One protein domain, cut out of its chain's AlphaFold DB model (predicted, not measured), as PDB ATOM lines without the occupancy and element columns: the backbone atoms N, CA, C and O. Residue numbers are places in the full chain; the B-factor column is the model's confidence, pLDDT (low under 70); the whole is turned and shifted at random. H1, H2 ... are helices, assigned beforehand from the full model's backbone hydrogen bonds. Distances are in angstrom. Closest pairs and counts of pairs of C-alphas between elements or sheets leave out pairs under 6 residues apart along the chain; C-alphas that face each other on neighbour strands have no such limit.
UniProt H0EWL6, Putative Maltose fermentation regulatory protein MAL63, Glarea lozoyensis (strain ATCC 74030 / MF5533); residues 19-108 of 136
ATOM      1  N   TYR A  19     -18.106 -32.538 -21.163       90.44
ATOM      2  CA  TYR A  19     -19.503 -32.952 -21.094       90.44
ATOM      3  C   TYR A  19     -20.452 -32.050 -21.893       90.44
ATOM      4  O   TYR A  19     -21.228 -32.591 -22.679       90.44
ATOM      5  N   PRO A  20     -20.363 -30.705 -21.825       90.75
ATOM      6  CA  PRO A  20     -21.142 -29.846 -22.719       90.75
ATOM      7  C   PRO A  20     -20.924 -30.154 -24.205       90.75
ATOM      8  O   PRO A  20     -21.879 -30.144 -24.979       90.75
ATOM      9  N   LEU A  21     -19.694 -30.504 -24.598       89.81
ATOM     10  CA  LEU A  21     -19.392 -30.904 -25.972       89.81
ATOM     11  C   LEU A  21     -20.050 -32.247 -26.323       89.81
ATOM     12  O   LEU A  21     -20.666 -32.365 -27.376       89.81
ATOM     13  N   LYS A  22     -20.016 -33.241 -25.422       90.94
ATOM     14  CA  LYS A  22     -20.735 -34.520 -25.605       90.94
ATOM     15  C   LYS A  22     -22.229 -34.311 -25.846       90.94
ATOM     16  O   LYS A  22     -22.786 -34.911 -26.763       90.94
ATOM     17  N   ILE A  23     -22.861 -33.430 -25.071       93.81
ATOM     18  CA  ILE A  23     -24.274 -33.078 -25.259       93.81
ATOM     19  C   ILE A  23     -24.498 -32.413 -26.624       93.81
ATOM     20  O   ILE A  23     -25.409 -32.814 -27.349       93.81
ATOM     21  N   ALA A  24     -23.651 -31.456 -27.008       94.12
ATOM     22  CA  ALA A  24     -23.744 -30.790 -28.305       94.12
ATOM     23  C   ALA A  24     -23.613 -31.776 -29.477       94.12
ATOM     24  O   ALA A  24     -24.404 -31.729 -30.414       94.12
ATOM     25  N   HIS A  25     -22.685 -32.729 -29.397       91.06
ATOM     26  CA  HIS A  25     -22.506 -33.749 -30.428       91.06
ATOM     27  C   HIS A  25     -23.651 -34.758 -30.500       91.06
ATOM     28  O   HIS A  25     -24.080 -35.116 -31.596       91.06
ATOM     29  N   SER A  26     -24.205 -35.169 -29.356       93.19
ATOM     30  CA  SER A  26     -25.421 -35.986 -29.345       93.19
ATOM     31  C   SER A  26     -26.588 -35.252 -30.008       93.19
ATOM     32  O   SER A  26     -27.322 -35.856 -30.790       93.19
ATOM     33  N   LEU A  27     -26.752 -33.956 -29.725       95.62
ATOM     34  CA  LEU A  27     -27.779 -33.135 -30.361       95.62
ATOM     35  C   LEU A  27     -27.542 -33.028 -31.870       95.62
ATOM     36  O   LEU A  27     -28.486 -33.219 -32.632       95.62
ATOM     37  N   LEU A  28     -26.299 -32.798 -32.304       92.31
ATOM     38  CA  LEU A  28     -25.914 -32.750 -33.719       92.31
ATOM     39  C   LEU A  28     -26.281 -34.025 -34.466       92.31
ATOM     40  O   LEU A  28     -26.821 -33.935 -35.569       92.31
ATOM     41  N   GLY A  29     -26.040 -35.194 -33.868       91.12
ATOM     42  CA  GLY A  29     -26.436 -36.478 -34.449       91.12
ATOM     43  C   GLY A  29     -27.940 -36.551 -34.722       91.12
ATOM     44  O   GLY A  29     -28.354 -37.000 -35.788       91.12
ATOM     45  N   VAL A  30     -28.756 -36.033 -33.802       92.75
ATOM     46  CA  VAL A  30     -30.212 -35.967 -33.974       92.75
ATOM     47  C   VAL A  30     -30.589 -34.943 -35.045       92.75
ATOM     48  O   VAL A  30     -31.206 -35.316 -36.040       92.75
ATOM     49  N   ILE A  31     -30.200 -33.672 -34.901       93.06
ATOM     50  CA  ILE A  31     -30.669 -32.602 -35.800       93.06
ATOM     51  C   ILE A  31     -30.154 -32.750 -37.235       93.06
ATOM     52  O   ILE A  31     -30.842 -32.332 -38.158       93.06
ATOM     53  N   SER A  32     -28.999 -33.388 -37.442       90.56
ATOM     54  CA  SER A  32     -28.464 -33.655 -38.787       90.56
ATOM     55  C   SER A  32     -29.228 -34.759 -39.522       90.56
ATOM     56  O   SER A  32     -29.145 -34.849 -40.744       90.56
ATOM     57  N   SER A  33     -29.959 -35.606 -38.791       91.12
ATOM     58  CA  SER A  33     -30.762 -36.696 -39.361       91.12
ATOM     59  C   SER A  33     -32.205 -36.291 -39.682       91.12
ATOM     60  O   SER A  33     -32.903 -37.010 -40.396       91.12
ATOM     61  N   LEU A  34     -32.663 -35.153 -39.153       91.31
ATOM     62  CA  LEU A  34     -34.051 -34.718 -39.260       91.31
ATOM     63  C   LEU A  34     -34.273 -33.797 -40.470       91.31
ATOM     64  O   LEU A  34     -33.456 -32.914 -40.737       91.31
ATOM     65  N   PRO A  35     -35.418 -33.919 -41.166       94.19
ATOM     66  CA  PRO A  35     -35.871 -32.893 -42.094       94.19
ATOM     67  C   PRO A  35     -36.066 -31.549 -41.383       94.19
ATOM     68  O   PRO A  35     -36.576 -31.500 -40.264       94.19
ATOM     69  N   THR A  36     -35.757 -30.447 -42.070       91.31
ATOM     70  CA  THR A  36     -35.974 -29.081 -41.562       91.31
ATOM     71  C   THR A  36     -37.398 -28.869 -41.043       91.31
ATOM     72  O   THR A  36     -37.589 -28.362 -39.940       91.31
ATOM     73  N   THR A  37     -38.405 -29.349 -41.776       94.19
ATOM     74  CA  THR A  37     -39.815 -29.223 -41.383       94.19
ATOM     75  C   THR A  37     -40.124 -29.923 -40.060       94.19
ATOM     76  O   THR A  37     -40.943 -29.435 -39.288       94.19
ATOM     77  N   SER A  38     -39.449 -31.034 -39.747       95.44
ATOM     78  CA  SER A  38     -39.627 -31.744 -38.478       95.44
ATOM     79  C   SER A  38     -39.141 -30.931 -37.281       95.44
ATOM     80  O   SER A  38     -39.717 -31.051 -36.204       95.44
ATOM     81  N   ILE A  39     -38.127 -30.085 -37.464       94.88
ATOM     82  CA  ILE A  39     -37.653 -29.162 -36.427       94.88
ATOM     83  C   ILE A  39     -38.619 -27.974 -36.326       94.88
ATOM     84  O   ILE A  39     -39.076 -27.629 -35.240       94.88
ATOM     85  N   GLU A  40     -39.012 -27.392 -37.459       94.56
ATOM     86  CA  GLU A  40     -39.859 -26.194 -37.503       94.56
ATOM     87  C   GLU A  40     -41.233 -26.366 -36.843       94.56
ATOM     88  O   GLU A  40     -41.699 -25.445 -36.168       94.56
ATOM     89  N   VAL A  41     -41.875 -27.536 -36.973       95.56
ATOM     90  CA  VAL A  41     -43.213 -27.778 -36.388       95.56
ATOM     91  C   VAL A  41     -43.240 -27.700 -34.858       95.56
ATOM     92  O   VAL A  41     -44.314 -27.585 -34.276       95.56
ATOM     93  N   HIS A  42     -42.081 -27.735 -34.196       95.00
ATOM     94  CA  HIS A  42     -41.976 -27.594 -32.740       95.00
ATOM     95  C   HIS A  42     -41.997 -26.117 -32.296       95.00
ATOM     96  O   HIS A  42     -42.107 -25.825 -31.104       95.00
ATOM     97  N   GLY A  43     -41.917 -25.175 -33.242       95.19
ATOM     98  CA  GLY A  43     -41.941 -23.738 -32.984       95.19
ATOM     99  C   GLY A  43     -40.649 -23.205 -32.363       95.19
ATOM    100  O   GLY A  43     -39.615 -23.862 -32.342       95.19
ATOM    101  N   MET A  44     -40.689 -21.978 -31.841       96.06
ATOM    102  CA  MET A  44     -39.483 -21.283 -31.358       96.06
ATOM    103  C   MET A  44     -38.782 -21.971 -30.179       96.06
ATOM    104  O   MET A  44     -37.566 -21.856 -30.057       96.06
ATOM    105  N   GLY A  45     -39.516 -22.725 -29.355       97.06
ATOM    106  CA  GLY A  45     -38.950 -23.382 -28.177       97.06
ATOM    107  C   GLY A  45     -37.834 -24.378 -28.508       97.06
ATOM    108  O   GLY A  45     -36.866 -24.466 -27.758       97.06
ATOM    109  N   ILE A  46     -37.904 -25.092 -29.643       97.50
ATOM    110  CA  ILE A  46     -36.809 -26.000 -30.025       97.50
ATOM    111  C   ILE A  46     -35.565 -25.226 -30.464       97.50
ATOM    112  O   ILE A  46     -34.451 -25.605 -30.112       97.50
ATOM    113  N   PHE A  47     -35.745 -24.112 -31.179       98.00
ATOM    114  CA  PHE A  47     -34.636 -23.266 -31.614       98.00
ATOM    115  C   PHE A  47     -33.929 -22.617 -30.420       98.00
ATOM    116  O   PHE A  47     -32.702 -22.584 -30.394       98.00
ATOM    117  N   GLU A  48     -34.678 -22.200 -29.393       98.25
ATOM    118  CA  GLU A  48     -34.116 -21.711 -28.128       98.25
ATOM    119  C   GLU A  48     -33.231 -22.771 -27.459       98.25
ATOM    120  O   GLU A  48     -32.107 -22.481 -27.054       98.25
ATOM    121  N   LYS A  49     -33.687 -24.029 -27.403       98.12
ATOM    122  CA  LYS A  49     -32.906 -25.121 -26.799       98.12
ATOM    123  C   LYS A  49     -31.675 -25.494 -27.614       98.12
ATOM    124  O   LYS A  49     -30.615 -25.728 -27.036       98.12
ATOM    125  N   ILE A  50     -31.779 -25.492 -28.942       97.88
ATOM    126  CA  ILE A  50     -30.619 -25.666 -29.823       97.88
ATOM    127  C   ILE A  50     -29.615 -24.532 -29.587       97.88
ATOM    128  O   ILE A  50     -28.419 -24.794 -29.448       97.88
ATOM    129  N   PHE A  51     -30.085 -23.289 -29.474       98.19
ATOM    130  CA  PHE A  51     -29.243 -22.132 -29.184       98.19
ATOM    131  C   PHE A  51     -28.536 -22.242 -27.828       98.19
ATOM    132  O   PHE A  51     -27.324 -22.058 -27.783       98.19
ATOM    133  N   GLU A  52     -29.235 -22.587 -26.743       98.00
ATOM    134  CA  GLU A  52     -28.637 -22.741 -25.404       98.00
ATOM    135  C   GLU A  52     -27.479 -23.754 -25.402       98.00
ATOM    136  O   GLU A  52     -26.402 -23.485 -24.853       98.00
ATOM    137  N   VAL A  53     -27.669 -24.905 -26.060       97.38
ATOM    138  CA  VAL A  53     -26.633 -25.944 -26.183       97.38
ATOM    139  C   VAL A  53     -25.463 -25.448 -27.033       97.38
ATOM    140  O   VAL A  53     -24.309 -25.569 -26.617       97.38
ATOM    141  N   SER A  54     -25.747 -24.833 -28.184       95.94
ATOM    142  CA  SER A  54     -24.725 -24.299 -29.097       95.94
ATOM    143  C   SER A  54     -23.899 -23.186 -28.448       95.94
ATOM    144  O   SER A  54     -22.677 -23.152 -28.578       95.94
ATOM    145  N   ASN A  55     -24.554 -22.294 -27.705       95.31
ATOM    146  CA  ASN A  55     -23.914 -21.219 -26.959       95.31
ATOM    147  C   ASN A  55     -22.984 -21.776 -25.872       95.31
ATOM    148  O   ASN A  55     -21.852 -21.322 -25.742       95.31
ATOM    149  N   THR A  56     -23.438 -22.789 -25.127       93.81
ATOM    150  CA  THR A  56     -22.618 -23.437 -24.091       93.81
ATOM    151  C   THR A  56     -21.410 -24.158 -24.699       93.81
ATOM    152  O   THR A  56     -20.313 -24.099 -24.146       93.81
ATOM    153  N   MET A  57     -21.583 -24.810 -25.853       92.19
ATOM    154  CA  MET A  57     -20.483 -25.414 -26.610       92.19
ATOM    155  C   MET A  57     -19.445 -24.357 -27.007       92.19
ATOM    156  O   MET A  57     -18.256 -24.543 -26.751       92.19
ATOM    157  N   LEU A  58     -19.899 -23.234 -27.574       90.94
ATOM    158  CA  LEU A  58     -19.033 -22.128 -27.978       90.94
ATOM    159  C   LEU A  58     -18.258 -21.547 -26.786       90.94
ATOM    160  O   LEU A  58     -17.054 -21.332 -26.905       90.94
ATOM    161  N   ASP A  59     -18.911 -21.362 -25.635       89.31
ATOM    162  CA  ASP A  59     -18.266 -20.896 -24.399       89.31
ATOM    163  C   ASP A  59     -17.117 -21.818 -23.973       89.31
ATOM    164  O   ASP A  59     -16.019 -21.358 -23.662       89.31
ATOM    165  N   VAL A  60     -17.338 -23.134 -24.003       86.88
ATOM    166  CA  VAL A  60     -16.304 -24.120 -23.663       86.88
ATOM    167  C   VAL A  60     -15.165 -24.113 -24.683       86.88
ATOM    168  O   VAL A  60     -13.997 -24.133 -24.287       86.88
ATOM    169  N   MET A  61     -15.479 -24.056 -25.980       85.00
ATOM    170  CA  MET A  61     -14.478 -24.018 -27.053       85.00
ATOM    171  C   MET A  61     -13.602 -22.765 -26.966       85.00
ATOM    172  O   MET A  61     -12.377 -22.865 -27.035       85.00
ATOM    173  N   GLN A  62     -14.207 -21.595 -26.750       84.88
ATOM    174  CA  GLN A  62     -13.483 -20.344 -26.530       84.88
ATOM    175  C   GLN A  62     -12.664 -20.382 -25.235       84.88
ATOM    176  O   GLN A  62     -11.581 -19.796 -25.182       84.88
ATOM    177  N   ALA A  63     -13.149 -21.088 -24.207       80.00
ATOM    178  CA  ALA A  63     -12.482 -21.129 -22.918       80.00
ATOM    179  C   ALA A  63     -11.259 -22.046 -22.848       80.00
ATOM    180  O   ALA A  63     -10.266 -21.716 -22.197       80.00
ATOM    181  N   TYR A  64     -11.327 -23.198 -23.510       73.19
ATOM    182  CA  TYR A  64     -10.306 -24.241 -23.418       73.19
ATOM    183  C   TYR A  64      -9.465 -24.395 -24.689       73.19
ATOM    184  O   TYR A  64      -8.403 -25.025 -24.641       73.19
ATOM    185  N   GLY A  65      -9.884 -23.782 -25.801       65.44
ATOM    186  CA  GLY A  65      -9.196 -23.851 -27.089       65.44
ATOM    187  C   GLY A  65      -8.919 -25.291 -27.540       65.44
ATOM    188  O   GLY A  65      -9.569 -26.245 -27.113       65.44
ATOM    189  N   ASN A  66      -7.875 -25.462 -28.354       58.31
ATOM    190  CA  ASN A  66      -7.463 -26.740 -28.959       58.31
ATOM    191  C   ASN A  66      -6.982 -27.807 -27.944       58.31
ATOM    192  O   ASN A  66      -6.459 -28.844 -28.348       58.31
ATOM    193  N   LYS A  67      -7.071 -27.553 -26.628       62.12
ATOM    194  CA  LYS A  67      -6.658 -28.509 -25.586       62.12
ATOM    195  C   LYS A  67      -7.654 -29.651 -25.410       62.12
ATOM    196  O   LYS A  67      -7.280 -30.694 -24.880       62.12
ATOM    197  N   ILE A  68      -8.902 -29.461 -25.832       61.09
ATOM    198  CA  ILE A  68      -9.861 -30.556 -25.909       61.09
ATOM    199  C   ILE A  68      -9.611 -31.261 -27.241       61.09
ATOM    200  O   ILE A  68      -9.783 -30.666 -28.300       61.09
ATOM    201  N   GLN A  69      -9.133 -32.506 -27.183       54.44
ATOM    202  CA  GLN A  69      -8.859 -33.306 -28.375       54.44
ATOM    203  C   GLN A  69     -10.141 -33.433 -29.212       54.44
ATOM    204  O   GLN A  69     -11.101 -34.071 -28.778       54.44
ATOM    205  N   ASN A  70     -10.123 -32.838 -30.411       52.25
ATOM    206  CA  ASN A  70     -11.191 -32.885 -31.424       52.25
ATOM    207  C   ASN A  70     -11.559 -34.316 -31.867       52.25
ATOM    208  O   ASN A  70     -12.582 -34.518 -32.515       52.25
ATOM    209  N   ASP A  71     -10.754 -35.310 -31.497       50.09
ATOM    210  CA  ASP A  71     -10.831 -36.681 -32.007       50.09
ATOM    211  C   ASP A  71     -12.054 -37.487 -31.532       50.09
ATOM    212  O   ASP A  71     -12.273 -38.602 -31.999       50.09
ATOM    213  N   HIS A  72     -12.883 -36.962 -30.625       53.88
ATOM    214  CA  HIS A  72     -13.834 -37.795 -29.875       53.88
ATOM    215  C   HIS A  72     -15.289 -37.751 -30.333       53.88
ATOM    216  O   HIS A  72     -16.137 -38.361 -29.681       53.88
ATOM    217  N   TYR A  73     -15.609 -37.064 -31.430       55.12
ATOM    218  CA  TYR A  73     -17.015 -36.771 -31.704       55.12
ATOM    219  C   TYR A  73     -17.562 -37.176 -33.074       55.12
ATOM    220  O   TYR A  73     -18.756 -37.014 -33.306       55.12
ATOM    221  N   GLY A  74     -16.749 -37.770 -33.952       51.97
ATOM    222  CA  GLY A  74     -17.243 -38.490 -35.136       51.97
ATOM    223  C   GLY A  74     -18.000 -37.656 -36.182       51.97
ATOM    224  O   GLY A  74     -18.615 -38.235 -37.074       51.97
ATOM    225  N   VAL A  75     -17.968 -36.320 -36.104       52.88
ATOM    226  CA  VAL A  75     -18.607 -35.430 -37.086       52.88
ATOM    227  C   VAL A  75     -17.548 -34.936 -38.073       52.88
ATOM    228  O   VAL A  75     -16.548 -34.353 -37.672       52.88
ATOM    229  N   THR A  76     -17.754 -35.170 -39.373       56.00
ATOM    230  CA  THR A  76     -16.849 -34.712 -40.449       56.00
ATOM    231  C   THR A  76     -17.025 -33.233 -40.807       56.00
ATOM    232  O   THR A  76     -16.213 -32.677 -41.540       56.00
ATOM    233  N   GLN A  77     -18.111 -32.615 -40.340       63.81
ATOM    234  CA  GLN A  77     -18.458 -31.207 -40.543       63.81
ATOM    235  C   GLN A  77     -18.194 -30.412 -39.265       63.81
ATOM    236  O   GLN A  77     -18.278 -30.967 -38.170       63.81
ATOM    237  N   ASP A  78     -17.930 -29.113 -39.409       82.56
ATOM    238  CA  ASP A  78     -17.813 -28.198 -38.277       82.56
ATOM    239  C   ASP A  78     -19.140 -28.180 -37.477       82.56
ATOM    240  O   ASP A  78     -20.172 -27.750 -38.009       82.56
ATOM    241  N   PRO A  79     -19.143 -28.646 -36.208       85.25
ATOM    242  CA  PRO A  79     -20.303 -28.618 -35.314       85.25
ATOM    243  C   PRO A  79     -21.001 -27.258 -35.273       85.25
ATOM    244  O   PRO A  79     -22.232 -27.178 -35.256       85.25
ATOM    245  N   PHE A  80     -20.212 -26.183 -35.278       90.19
ATOM    246  CA  PHE A  80     -20.716 -24.823 -35.201       90.19
ATOM    247  C   PHE A  80     -21.510 -24.443 -36.454       90.19
ATOM    248  O   PHE A  80     -22.596 -23.871 -36.350       90.19
ATOM    249  N   GLU A  81     -21.021 -24.821 -37.636       91.69
ATOM    250  CA  GLU A  81     -21.687 -24.536 -38.908       91.69
ATOM    251  C   GLU A  81     -23.073 -25.192 -38.983       91.69
ATOM    252  O   GLU A  81     -24.043 -24.553 -39.402       91.69
ATOM    253  N   ILE A  82     -23.195 -26.445 -38.534       92.56
ATOM    254  CA  ILE A  82     -24.480 -27.155 -38.517       92.56
ATOM    255  C   ILE A  82     -25.474 -26.430 -37.608       92.56
ATOM    256  O   ILE A  82     -26.610 -26.195 -38.021       92.56
ATOM    257  N   PHE A  83     -25.059 -26.015 -36.409       95.88
ATOM    258  CA  PHE A  83     -25.935 -25.258 -35.515       95.88
ATOM    259  C   PHE A  83     -26.394 -23.936 -36.128       95.88
ATOM    260  O   PHE A  83     -27.584 -23.627 -36.073       95.88
ATOM    261  N   ILE A  84     -25.494 -23.179 -36.764       96.75
ATOM    262  CA  ILE A  84     -25.863 -21.937 -37.457       96.75
ATOM    263  C   ILE A  84     -26.861 -22.210 -38.579       96.75
ATOM    264  O   ILE A  84     -27.854 -21.490 -38.698       96.75
ATOM    265  N   ARG A  85     -26.650 -23.265 -39.369       95.44
ATOM    266  CA  ARG A  85     -27.567 -23.668 -40.439       95.44
ATOM    267  C   ARG A  85     -28.948 -24.011 -39.886       95.44
ATOM    268  O   ARG A  85     -29.942 -23.503 -40.398       95.44
ATOM    269  N   THR A  86     -29.019 -24.808 -38.822       96.25
ATOM    270  CA  THR A  86     -30.281 -25.189 -38.177       96.25
ATOM    271  C   THR A  86     -30.993 -23.984 -37.565       96.25
ATOM    272  O   THR A  86     -32.172 -23.773 -37.825       96.25
ATOM    273  N   LEU A  87     -30.288 -23.122 -36.828       97.75
ATOM    274  CA  LEU A  87     -30.868 -21.896 -36.262       97.75
ATOM    275  C   LEU A  87     -31.312 -20.896 -37.339       97.75
ATOM    276  O   LEU A  87     -32.123 -20.016 -37.054       97.75
ATOM    277  N   SER A  88     -30.821 -21.041 -38.569       97.19
ATOM    278  CA  SER A  88     -31.174 -20.199 -39.714       97.19
ATOM    279  C   SER A  88     -32.308 -20.771 -40.575       97.19
ATOM    280  O   SER A  88     -32.623 -20.192 -41.611       97.19
ATOM    281  N   GLN A  89     -32.947 -21.874 -40.163       95.19
ATOM    282  CA  GLN A  89     -34.051 -22.498 -40.911       95.19
ATOM    283  C   GLN A  89     -35.272 -21.578 -41.055       95.19
ATOM    284  O   GLN A  89     -35.956 -21.623 -42.073       95.19
ATOM    285  N   THR A  90     -35.508 -20.679 -40.091       94.88
ATOM    286  CA  THR A  90     -36.595 -19.691 -40.168       94.88
ATOM    287  C   THR A  90     -36.087 -18.261 -39.961       94.88
ATOM    288  O   THR A  90     -35.154 -18.050 -39.180       94.88
ATOM    289  N   PRO A  91     -36.731 -17.235 -40.560       96.31
ATOM    290  CA  PRO A  91     -36.313 -15.841 -40.386       96.31
ATOM    291  C   PRO A  91     -36.355 -15.351 -38.932       96.31
ATOM    292  O   PRO A  91     -35.562 -14.494 -38.540       96.31
ATOM    293  N   ASN A  92     -37.297 -15.862 -38.132       96.38
ATOM    294  CA  ASN A  92     -37.429 -15.469 -36.730       96.38
ATOM    295  C   ASN A  92     -36.320 -16.098 -35.876       96.38
ATOM    296  O   ASN A  92     -35.644 -15.382 -35.141       96.38
ATOM    297  N   SER A  93     -36.075 -17.405 -36.034       97.56
ATOM    298  CA  SER A  93     -34.972 -18.095 -35.354       97.56
ATOM    299  C   SER A  93     -33.612 -17.512 -35.747       97.56
ATOM    300  O   SER A  93     -32.773 -17.264 -34.884       97.56
ATOM    301  N   GLN A  94     -33.410 -17.196 -37.028       97.81
ATOM    302  CA  GLN A  94     -32.164 -16.593 -37.496       97.81
ATOM    303  C   GLN A  94     -31.887 -15.257 -36.796       97.81
ATOM    304  O   GLN A  94     -30.790 -15.037 -36.276       97.81
ATOM    305  N   ARG A  95     -32.890 -14.365 -36.769       97.62
ATOM    306  CA  ARG A  95     -32.768 -13.052 -36.121       97.62
ATOM    307  C   ARG A  95     -32.515 -13.166 -34.625       97.62
ATOM    308  O   ARG A  95     -31.723 -12.382 -34.112       97.62
ATOM    309  N   GLN A  96     -33.193 -14.089 -33.947       97.00
ATOM    310  CA  GLN A  96     -33.101 -14.210 -32.495       97.00
ATOM    311  C   GLN A  96     -31.857 -14.967 -32.032       97.00
ATOM    312  O   GLN A  96     -31.286 -14.589 -31.019       97.00
ATOM    313  N   TYR A  97     -31.420 -16.002 -32.751       98.31
ATOM    314  CA  TYR A  97     -30.428 -16.945 -32.233       98.31
ATOM    315  C   TYR A  97     -29.168 -17.040 -33.087       98.31
ATOM    316  O   TYR A  97     -28.067 -16.875 -32.562       98.31
ATOM    317  N   ALA A  98     -29.297 -17.272 -34.399       97.69
ATOM    318  CA  ALA A  98     -28.131 -17.494 -35.261       97.69
ATOM    319  C   ALA A  98     -27.196 -16.273 -35.278       97.69
ATOM    320  O   ALA A  98     -25.986 -16.408 -35.114       97.69
ATOM    321  N   ASN A  99     -27.765 -15.069 -35.397       97.31
ATOM    322  CA  ASN A  99     -26.989 -13.828 -35.415       97.31
ATOM    323  C   ASN A  99     -26.280 -13.553 -34.083       97.31
ATOM    324  O   ASN A  99     -25.139 -13.098 -34.092       97.31
ATOM    325  N   LEU A 100     -26.928 -13.845 -32.948       96.81
ATOM    326  CA  LEU A 100     -26.302 -13.699 -31.630       96.81
ATOM    327  C   LEU A 100     -25.123 -14.658 -31.476       96.81
ATOM    328  O   LEU A 100     -24.062 -14.267 -30.998       96.81
ATOM    329  N   LEU A 101     -25.301 -15.902 -31.919       96.31
ATOM    330  CA  LEU A 101     -24.267 -16.918 -31.818       96.31
ATOM    331  C   LEU A 101     -23.064 -16.604 -32.726       96.31
ATOM    332  O   LEU A 101     -21.922 -16.752 -32.295       96.31
ATOM    333  N   LEU A 102     -23.302 -16.100 -33.944       96.62
ATOM    334  CA  LEU A 102     -22.249 -15.607 -34.842       96.62
ATOM    335  C   LEU A 102     -21.506 -14.403 -34.257       96.62
ATOM    336  O   LEU A 102     -20.278 -14.370 -34.294       96.62
ATOM    337  N   ALA A 103     -22.238 -13.427 -33.709       95.50
ATOM    338  CA  ALA A 103     -21.639 -12.256 -33.077       95.50
ATOM    339  C   ALA A 103     -20.721 -12.672 -31.922       95.50
ATOM    340  O   ALA A 103     -19.561 -12.271 -31.886       95.50
ATOM    341  N   LYS A 104     -21.198 -13.570 -31.054       93.06
ATOM    342  CA  LYS A 104     -20.415 -14.118 -29.946       93.06
ATOM    343  C   LYS A 104     -19.186 -14.903 -30.410       93.06
ATOM    344  O   LYS A 104     -18.127 -14.808 -29.798       93.06
ATOM    345  N   ALA A 105     -19.290 -15.667 -31.495       90.50
ATOM    346  CA  ALA A 105     -18.148 -16.405 -32.035       90.50
ATOM    347  C   ALA A 105     -17.046 -15.478 -32.575       90.50
ATOM    348  O   ALA A 105     -15.871 -15.840 -32.532       90.50
ATOM    349  N   ALA A 106     -17.417 -14.286 -33.054       90.06
ATOM    350  CA  ALA A 106     -16.479 -13.260 -33.502       90.06
ATOM    351  C   ALA A 106     -15.814 -12.491 -32.342       90.06
ATOM    352  O   ALA A 106     -14.787 -11.835 -32.548       90.06
ATOM    353  N   GLU A 107     -16.369 -12.558 -31.131       86.94
ATOM    354  CA  GLU A 107     -15.754 -11.974 -29.942       86.94
ATOM    355  C   GLU A 107     -14.499 -12.762 -29.539       86.94
ATOM    356  O   GLU A 107     -14.443 -13.992 -29.596       86.94
ATOM    357  N   LYS A 108     -13.446 -12.045 -29.129       63.09
ATOM    358  CA  LYS A 108     -12.224 -12.680 -28.622       63.09
ATOM    359  C   LYS A 108     -12.481 -13.206 -27.204       63.09
ATOM    360  O   LYS A 108     -13.006 -12.442 -26.396       63.09
TER     361      LYS A 108
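What this domain is: This is residues 19 to 108 of the 136 residues of the protein "Putative Maltose fermentation regulatory protein MAL63" of Glarea lozoyensis (strain ATCC 74030 / MF5533) (UniProt H0EWL6). Three helices, H3, H4 and H5, lie side by side, and H1 crosses H3 and H4 on the side away from H5. Short H2 sits near one end; the unnamed stretch 68 to 78 loops round the other. The 90 printed residues, with five named helices in order H1 to H5 and no named strand, are all helix in class and compact: radius of gyration of the C-alphas 12.8 A, spans 38 by 27 by 19 A.

Where its parts are: H1, residues 19 to 31, begins at C-alpha (-19.503, -32.952, -21.094) and spans 18.5 A. H2 is residues 36 to 40, 6.3 A; H3 44 to 67, 34.1 A; H4 79 to 87, 12.6 A; H5 91 to 106, 21.2 A, ending at C-alpha (-16.479, -13.260, -33.502).

How they stand to each other: H1 touches H3 at a steep tilt of 46 degrees, closest C-alphas Leu 21 and Met 57, 5.6 A. H3 and H4 form a hairpin, closest C-alphas Phe 47 and Leu 87, 6.1 A; so do H4 and H5, Leu 87 and Ala 98, 5.3 A. O i to N i+4 pairs are all within hydrogen-bond range in H1, H2 and H4, 18 of 20 in H3 and 10 of 12 in H5.

The domain as a whole: The farthest C-alphas, Val 41 and Lys 67, are 38.1 A apart. The printed part has no cut; the H3 to H4 link is long. Residues 65 to 77 and 108 have pLDDT under 70.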